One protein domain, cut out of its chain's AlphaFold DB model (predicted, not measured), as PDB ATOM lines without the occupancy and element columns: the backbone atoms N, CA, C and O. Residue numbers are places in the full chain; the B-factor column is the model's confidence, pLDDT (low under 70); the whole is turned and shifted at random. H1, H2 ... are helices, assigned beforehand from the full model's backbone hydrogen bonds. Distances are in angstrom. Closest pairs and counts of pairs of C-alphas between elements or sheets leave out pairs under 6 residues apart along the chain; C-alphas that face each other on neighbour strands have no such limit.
ATOM      1  N   THR A   2      37.719  30.569  -1.663       55.31
ATOM      2  CA  THR A   2      37.925  32.031  -1.780       55.31
ATOM      3  C   THR A   2      38.402  32.739  -0.503       55.31
ATOM      4  O   THR A   2      39.191  33.668  -0.588       55.31
ATOM      5  N   LEU A   3      38.006  32.261   0.686       63.22
ATOM      6  CA  LEU A   3      38.420  32.839   1.980       63.22
ATOM      7  C   LEU A   3      39.945  32.805   2.197       63.22
ATOM      8  O   LEU A   3      40.507  33.753   2.735       63.22
ATOM      9  N   ASN A   4      40.621  31.750   1.725       68.06
ATOM     10  CA  ASN A   4      42.062  31.581   1.929       68.06
ATOM     11  C   ASN A   4      42.904  32.565   1.100       68.06
ATOM     12  O   ASN A   4      43.952  32.981   1.578       68.06
ATOM     13  N   PHE A   5      42.455  32.963  -0.099       74.06
ATOM     14  CA  PHE A   5      43.175  33.948  -0.927       74.06
ATOM     15  C   PHE A   5      43.230  35.334  -0.276       74.06
ATOM     16  O   PHE A   5      44.165  36.091  -0.520       74.06
ATOM     17  N   TYR A   6      42.249  35.621   0.579       84.31
ATOM     18  CA  TYR A   6      42.131  36.854   1.349       84.31
ATOM     19  C   TYR A   6      42.530  36.686   2.821       84.31
ATOM     20  O   TYR A   6      42.294  37.581   3.628       84.31
ATOM     21  N   GLY A   7      43.117  35.542   3.192       88.75
ATOM     22  CA  GLY A   7      43.613  35.287   4.546       88.75
ATOM     23  C   GLY A   7      42.539  35.122   5.629       88.75
ATOM     24  O   GLY A   7      42.873  35.149   6.811       88.75
ATOM     25  N   PHE A   8      41.266  34.934   5.268       90.75
ATOM     26  CA  PHE A   8      40.194  34.727   6.245       90.75
ATOM     27  C   PHE A   8      40.202  33.303   6.804       90.75
ATOM     28  O   PHE A   8      40.184  32.315   6.067       90.75
ATOM     29  N   ASN A   9      40.122  33.201   8.128       89.06
ATOM     30  CA  ASN A   9      39.892  31.953   8.836       89.06
ATOM     31  C   ASN A   9      38.390  31.600   8.799       89.06
ATOM     32  O   ASN A   9      37.574  32.361   9.333       89.06
ATOM     33  N   PRO A  10      38.000  30.444   8.225       84.25
ATOM     34  CA  PRO A  10      36.597  30.050   8.096       84.25
ATOM     35  C   PRO A  10      35.919  29.710   9.432       84.25
ATOM     36  O   PRO A  10      34.694  29.660   9.487       84.25
ATOM     37  N   PHE A  11      36.687  29.482  10.501       87.00
ATOM     38  CA  PHE A  11      36.178  29.131  11.830       87.00
ATOM     39  C   PHE A  11      35.975  30.344  12.747       87.00
ATOM     40  O   PHE A  11      35.633  30.179  13.916       87.00
ATOM     41  N   ARG A  12      36.206  31.564  12.248       90.06
ATOM     42  CA  ARG A  12      35.980  32.812  12.985       90.06
ATOM     43  C   ARG A  12      34.982  33.704  12.241       90.06
ATOM     44  O   ARG A  12      34.888  33.607  11.012       90.06
ATOM     45  N   PRO A  13      34.244  34.589  12.934       91.50
ATOM     46  CA  PRO A  13      33.380  35.562  12.273       91.50
ATOM     47  C   PRO A  13      34.166  36.411  11.265       91.50
ATOM     48  O   PRO A  13      35.263  36.880  11.558       91.50
ATOM     49  N   ILE A  14      33.629  36.597  10.054       91.88
ATOM     50  CA  ILE A  14      34.317  37.331   8.973       91.88
ATOM     51  C   ILE A  14      34.514  38.805   9.354       91.88
ATOM     52  O   ILE A  14      35.588  39.356   9.133       91.88
ATOM     53  N   ARG A  15      33.513  39.418   9.997       93.44
ATOM     54  CA  ARG A  15      33.527  40.831  10.421       93.44
ATOM     55  C   ARG A  15      34.564  41.170  11.489       93.44
ATOM     56  O   ARG A  15      34.900  42.332  11.658       93.44
ATOM     57  N   GLU A  16      35.074  40.173  12.203       93.56
ATOM     58  CA  GLU A  16      36.096  40.356  13.244       93.56
ATOM     59  C   GLU A  16      37.520  40.193  12.695       93.56
ATOM     60  O   GLU A  16      38.500  40.287  13.432       93.56
ATOM     61  N   GLN A  17      37.650  39.912  11.398       92.88
ATOM     62  CA  GLN A  17      38.918  39.618  10.749       92.88
ATOM     63  C   GLN A  17      39.293  40.721   9.764       92.88
ATOM     64  O   GLN A  17      38.434  41.319   9.110       92.88
ATOM     65  N   LYS A  18      40.601  40.959   9.638       92.31
ATOM     66  CA  LYS A  18      41.162  41.849   8.622       92.31
ATOM     67  C   LYS A  18      41.604  41.028   7.406       92.31
ATOM     68  O   LYS A  18      42.273  40.012   7.607       92.31
ATOM     69  N   PRO A  19      41.256  41.450   6.179       92.38
ATOM     70  CA  PRO A  19      41.715  40.789   4.969       92.38
ATOM     71  C   PRO A  19      43.239  40.893   4.859       92.38
ATOM     72  O   PRO A  19      43.834  41.927   5.158       92.38
ATOM     73  N   ASN A  20      43.856  39.807   4.412       93.06
ATOM     74  CA  ASN A  20      45.273  39.726   4.083       93.06
ATOM     75  C   ASN A  20      45.421  39.072   2.697       93.06
ATOM     76  O   ASN A  20      45.735  37.881   2.617       93.06
ATOM     77  N   PRO A  21      45.089  39.805   1.613       91.81
ATOM     78  CA  PRO A  21      45.200  39.304   0.246       91.81
ATOM     79  C   PRO A  21      46.638  38.946  -0.121       91.81
ATOM     80  O   PRO A  21      47.593  39.578   0.336       91.81
ATOM     81  N   LEU A  22      46.786  37.976  -1.023       92.31
ATOM     82  CA  LEU A  22      48.054  37.769  -1.723       92.31
ATOM     83  C   LEU A  22      48.483  39.059  -2.455       92.31
ATOM     84  O   LEU A  22      47.608  39.795  -2.921       92.31
ATOM     85  N   PRO A  23      49.797  39.323  -2.606       93.25
ATOM     86  CA  PRO A  23      50.297  40.577  -3.181       93.25
ATOM     87  C   PRO A  23      49.676  40.931  -4.538       93.25
ATOM     88  O   PRO A  23      49.228  42.058  -4.733       93.25
ATOM     89  N   ASP A  24      49.572  39.952  -5.436       92.50
ATOM     90  CA  ASP A  24      49.038  40.166  -6.784       92.50
ATOM     91  C   ASP A  24      47.531  40.466  -6.764       92.50
ATOM     92  O   ASP A  24      47.053  41.321  -7.509       92.50
ATOM     93  N   CYS A  25      46.778  39.813  -5.869       91.25
ATOM     94  CA  CYS A  25      45.360  40.115  -5.657       91.25
ATOM     95  C   CYS A  25      45.187  41.529  -5.104       91.25
ATOM     96  O   CYS A  25      44.352  42.274  -5.601       91.25
ATOM     97  N   LYS A  26      46.024  41.922  -4.134       93.62
ATOM     98  CA  LYS A  26      45.990  43.267  -3.560       93.62
ATOM     99  C   LYS A  26      46.235  44.337  -4.622       93.62
ATOM    100  O   LYS A  26      45.517  45.324  -4.643       93.62
ATOM    101  N   ALA A  27      47.212  44.141  -5.506       96.12
ATOM    102  CA  ALA A  27      47.519  45.108  -6.558       96.12
ATOM    103  C   ALA A  27      46.337  45.323  -7.520       96.12
ATOM    104  O   ALA A  27      46.039  46.457  -7.904       96.12
ATOM    105  N   LEU A  28      45.646  44.239  -7.892       95.81
ATOM    106  CA  LEU A  28      44.439  44.319  -8.713       95.81
ATOM    107  C   LEU A  28      43.294  45.006  -7.962       95.81
ATOM    108  O   LEU A  28      42.676  45.918  -8.508       95.81
ATOM    109  N   ASP A  29      43.038  44.582  -6.725       95.56
ATOM    110  CA  ASP A  29      41.965  45.118  -5.892       95.56
ATOM    111  C   ASP A  29      42.177  46.617  -5.634       95.56
ATOM    112  O   ASP A  29      41.260  47.400  -5.862       95.56
ATOM    113  N   ASP A  30      43.396  47.043  -5.283       97.00
ATOM    114  CA  ASP A  30      43.758  48.457  -5.114       97.00
ATOM    115  C   ASP A  30      43.492  49.255  -6.399       97.00
ATOM    116  O   ASP A  30      42.839  50.292  -6.345       97.00
ATOM    117  N   THR A  31      43.912  48.741  -7.563       98.25
ATOM    118  CA  THR A  31      43.680  49.405  -8.858       98.25
ATOM    119  C   THR A  31      42.187  49.590  -9.132       98.25
ATOM    120  O   THR A  31      41.749  50.663  -9.548       98.25
ATOM    121  N   VAL A  32      41.380  48.551  -8.901       98.06
ATOM    122  CA  VAL A  32      39.928  48.609  -9.113       98.06
ATOM    123  C   VAL A  32      39.267  49.556  -8.110       98.06
ATOM    124  O   VAL A  32      38.422  50.361  -8.495       98.06
ATOM    125  N   PHE A  33      39.652  49.492  -6.838       98.06
ATOM    126  CA  PHE A  33      39.101  50.346  -5.790       98.06
ATOM    127  C   PHE A  33      39.464  51.818  -5.987       98.06
ATOM    128  O   PHE A  33      38.619  52.676  -5.737       98.06
ATOM    129  N   ASP A  34      40.667  52.109  -6.484       98.31
ATOM    130  CA  ASP A  34      41.098  53.456  -6.860       98.31
ATOM    131  C   ASP A  34      40.247  54.002  -8.014       98.31
ATOM    132  O   ASP A  34      39.750  55.125  -7.934       98.31
ATOM    133  N   ILE A  35      40.005  53.196  -9.057       98.56
ATOM    134  CA  ILE A  35      39.134  53.568 -10.189       98.56
ATOM    135  C   ILE A  35      37.704  53.863  -9.717       98.56
ATOM    136  O   ILE A  35      37.059  54.780 -10.224       98.56
ATOM    137  N   LEU A  36      37.205  53.088  -8.754       98.25
ATOM    138  CA  LEU A  36      35.874  53.268  -8.172       98.25
ATOM    139  C   LEU A  36      35.818  54.380  -7.111       98.25
ATOM    140  O   LEU A  36      34.723  54.734  -6.678       98.25
ATOM    141  N   GLY A  37      36.962  54.933  -6.698       98.25
ATOM    142  CA  GLY A  37      37.042  55.983  -5.683       98.25
ATOM    143  C   GLY A  37      36.644  55.528  -4.276       98.25
ATOM    144  O   GLY A  37      36.139  56.339  -3.505       98.25
ATOM    145  N   LEU A  38      36.839  54.247  -3.943       98.44
ATOM    146  CA  LEU A  38      36.422  53.695  -2.650       98.44
ATOM    147  C   LEU A  38      37.349  54.134  -1.515       98.44
ATOM    148  O   LEU A  38      38.577  54.014  -1.613       98.44
ATOM    149  N   THR A  39      36.742  54.545  -0.404       98.25
ATOM    150  CA  THR A  39      37.418  54.771   0.879       98.25
ATOM    151  C   THR A  39      37.891  53.454   1.501       98.25
ATOM    152  O   THR A  39      37.385  52.381   1.177       98.25
ATOM    153  N   GLU A  40      38.847  53.511   2.431       96.00
ATOM    154  CA  GLU A  40      39.367  52.314   3.119       96.00
ATOM    155  C   GLU A  40      38.268  51.493   3.817       96.00
ATOM    156  O   GLU A  40      38.261  50.261   3.734       96.00
ATOM    157  N   ASP A  41      37.295  52.161   4.442       96.81
ATOM    158  CA  ASP A  41      36.171  51.492   5.104       96.81
ATOM    159  C   ASP A  41      35.269  50.763   4.096       96.81
ATOM    160  O   ASP A  41      34.811  49.646   4.353       96.81
ATOM    161  N   GLU A  42      35.051  51.346   2.915       97.94
ATOM    162  CA  GLU A  42      34.289  50.711   1.836       97.94
ATOM    163  C   GLU A  42      35.042  49.520   1.241       97.94
ATOM    164  O   GLU A  42      34.435  48.469   1.028       97.94
ATOM    165  N   ARG A  43      36.361  49.630   1.038       96.62
ATOM    166  CA  ARG A  43      37.210  48.511   0.580       96.62
ATOM    167  C   ARG A  43      37.115  47.329   1.538       96.62
ATOM    168  O   ARG A  43      36.898  46.190   1.122       96.62
ATOM    169  N   LEU A  44      37.214  47.602   2.839       95.38
ATOM    170  CA  LEU A  44      37.045  46.596   3.881       95.38
ATOM    171  C   LEU A  44      35.631  45.990   3.860       95.38
ATOM    172  O   LEU A  44      35.470  44.768   3.943       95.38
ATOM    173  N   GLY A  45      34.617  46.834   3.658       96.12
ATOM    174  CA  GLY A  45      33.230  46.429   3.454       96.12
ATOM    175  C   GLY A  45      33.044  45.463   2.281       96.12
ATOM    176  O   GLY A  45      32.348  44.455   2.435       96.12
ATOM    177  N   VAL A  46      33.700  45.715   1.144       95.69
ATOM    178  CA  VAL A  46      33.671  44.836  -0.037       95.69
ATOM    179  C   VAL A  46      34.240  43.459   0.302       95.69
ATOM    180  O   VAL A  46      33.576  42.450   0.046       95.69
ATOM    181  N   TYR A  47      35.419  43.394   0.931       94.50
ATOM    182  CA  TYR A  47      36.019  42.114   1.322       94.50
ATOM    183  C   TYR A  47      35.095  41.294   2.222       94.50
ATOM    184  O   TYR A  47      34.879  40.103   1.969       94.50
ATOM    185  N   TRP A  48      34.520  41.921   3.251       95.00
ATOM    186  CA  TRP A  48      33.598  41.241   4.155       95.00
ATOM    187  C   TRP A  48      32.344  40.752   3.437       95.00
ATOM    188  O   TRP A  48      31.996  39.578   3.571       95.00
ATOM    189  N   ALA A  49      31.697  41.609   2.644       95.50
ATOM    190  CA  ALA A  49      30.457  41.271   1.954       95.50
ATOM    191  C   ALA A  49      30.647  40.108   0.967       95.50
ATOM    192  O   ALA A  49      29.854  39.163   0.959       95.50
ATOM    193  N   VAL A  50      31.723  40.131   0.173       93.81
ATOM    194  CA  VAL A  50      32.032  39.061  -0.786       93.81
ATOM    195  C   VAL A  50      32.348  37.753  -0.058       93.81
ATOM    196  O   VAL A  50      31.833  36.694  -0.430       93.81
ATOM    197  N   CYS A  51      33.150  37.802   1.009       92.19
ATOM    198  CA  CYS A  51      33.489  36.612   1.787       92.19
ATOM    199  C   CYS A  51      32.263  36.001   2.485       92.19
ATOM    200  O   CYS A  51      32.101  34.778   2.472       92.19
ATOM    201  N   GLU A  52      31.378  36.826   3.049       92.88
ATOM    202  CA  GLU A  52      30.111  36.387   3.645       92.88
ATOM    203  C   GLU A  52      29.197  35.747   2.598       92.88
ATOM    204  O   GLU A  52      28.680  34.652   2.824       92.88
ATOM    205  N   LEU A  53      29.057  36.372   1.425       94.12
ATOM    206  CA  LEU A  53      28.261  35.844   0.317       94.12
ATOM    207  C   LEU A  53      28.748  34.453  -0.113       94.12
ATOM    208  O   LEU A  53      27.955  33.516  -0.250       94.12
ATOM    209  N   VAL A  54      30.061  34.300  -0.298       91.81
ATOM    210  CA  VAL A  54      30.674  33.017  -0.657       91.81
ATOM    211  C   VAL A  54      30.459  31.983   0.444       91.81
ATOM    212  O   VAL A  54      30.090  30.847   0.135       91.81
ATOM    213  N   ARG A  55      30.678  32.345   1.715       89.38
ATOM    214  CA  ARG A  55      30.463  31.432   2.845       89.38
ATOM    215  C   ARG A  55      29.024  30.927   2.861       89.38
ATOM    216  O   ARG A  55      28.827  29.715   2.865       89.38
ATOM    217  N   ASN A  56      28.051  31.831   2.765       92.00
ATOM    218  CA  ASN A  56      26.630  31.494   2.772       92.00
ATOM    219  C   ASN A  56      26.273  30.545   1.616       92.00
ATOM    220  O   ASN A  56      25.548  29.569   1.807       92.00
ATOM    221  N   ARG A  57      26.826  30.777   0.415       93.69
ATOM    222  CA  ARG A  57      26.643  29.873  -0.733       93.69
ATOM    223  C   ARG A  57      27.206  28.477  -0.457       93.69
ATOM    224  O   ARG A  57      26.559  27.488  -0.789       93.69
ATOM    225  N   LEU A  58      28.406  28.394   0.117       91.12
ATOM    226  CA  LEU A  58      29.067  27.122   0.413       91.12
ATOM    227  C   LEU A  58      28.362  26.344   1.528       91.12
ATOM    228  O   LEU A  58      28.283  25.123   1.453       91.12
ATOM    229  N   GLU A  59      27.864  27.027   2.555       91.31
ATOM    230  CA  GLU A  59      27.072  26.411   3.624       91.31
ATOM    231  C   GLU A  59      25.760  25.861   3.081       91.31
ATOM    232  O   GLU A  59      25.473  24.686   3.288       91.31
ATOM    233  N   LYS A  60      25.037  26.659   2.287       95.00
ATOM    234  CA  LYS A  60      23.804  26.217   1.631       95.00
ATOM    235  C   LYS A  60      24.024  24.990   0.744       95.00
ATOM    236  O   LYS A  60      23.204  24.083   0.753       95.00
ATOM    237  N   ALA A  61      25.124  24.948  -0.008       95.38
ATOM    238  CA  ALA A  61      25.458  23.802  -0.853       95.38
ATOM    239  C   ALA A  61      25.813  22.533  -0.056       95.38
ATOM    240  O   ALA A  61      25.685  21.443  -0.594       95.38
ATOM    241  N   ARG A  62      26.273  22.663   1.198       92.88
ATOM    242  CA  ARG A  62      26.569  21.529   2.094       92.88
ATOM    243  C   ARG A  62      25.356  21.042   2.885       92.88
ATOM    244  O   ARG A  62      25.396  19.937   3.408       92.88
ATOM    245  N   SER A  63      24.335  21.884   3.043       91.81
ATOM    246  CA  SER A  63      23.090  21.542   3.739       91.81
ATOM    247  C   SER A  63      22.018  20.947   2.816       91.81
ATOM    248  O   SER A  63      20.892  20.742   3.263       91.81
ATOM    249  N   MET A  64      22.343  20.748   1.536       68.56
ATOM    250  CA  MET A  64      21.556  19.983   0.563       68.56
ATOM    251  C   MET A  64      22.167  18.596   0.413       68.56
ATOM    252  O   MET A  64      21.378  17.647   0.232       68.56
TER     253      MET A  64
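AT A GLANCE: This is residues 2 to 64 of the 64 residues of an uncharacterized protein of Nitrospirae bacterium (UniProt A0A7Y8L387). One long helix, H3, makes the long axis, and H2 meets it near its first residues as an open V joined by a tight turn. Residues 6 to 22, a long stretch with no named helix, run across the open side of the V, with the very short H1 before them beside H3, while residues 56 to 64 stick out at the far end. The printed part has 63 residues and three named helices, in the order H1, H2, H3, with no named strand; the class is all helix. It is only just compact, close to loose, with a radius of gyration of the C-alphas of 12.6 A, and its outline is a rod of 39 by 19 by 19 A.

HOW THE PARTS SIT: H1, residues 2 to 5, only just touches H3, residues 40 to 62, with 3 pairs of C-alphas within 8 A; the closest are those of Leu 3 and Cys 51, 6.2 A apart. H3 touches H1 with residues 51 to 54 alone. H2, residues 23 to 36, is only just apart from H1, the closest C-alphas being 8.1 A apart. H2 and H3 are close but not clearly touching, with the C-alphas of Phe 33 and Arg 43 closest at 6.9 A. They run opposite ways at a steep tilt of 64 degrees. In H2 and H3 every O i to N i+4 pair is within hydrogen-bond range; H1 is too short for such a pair.

IN THESE COORDINATES: H1 begins at C-alpha 2, (37.925, 32.031, -1.780). H2 is 19.8 A long and begins at C-alpha 23, (50.297, 40.577, -3.181). H3 is 33.4 A long and ends at C-alpha 62, (26.569, 21.529, 2.094).

THE WHOLE: The C-alphas farthest apart are those of Gly 37 and Met 64, at 39.7 A. The printed part has no cut. The link from H1 to H2 is long, 17 residues. The mean pLDDT of the printed part is 91.5; residues 2 to 4 and residue 64 are under 70.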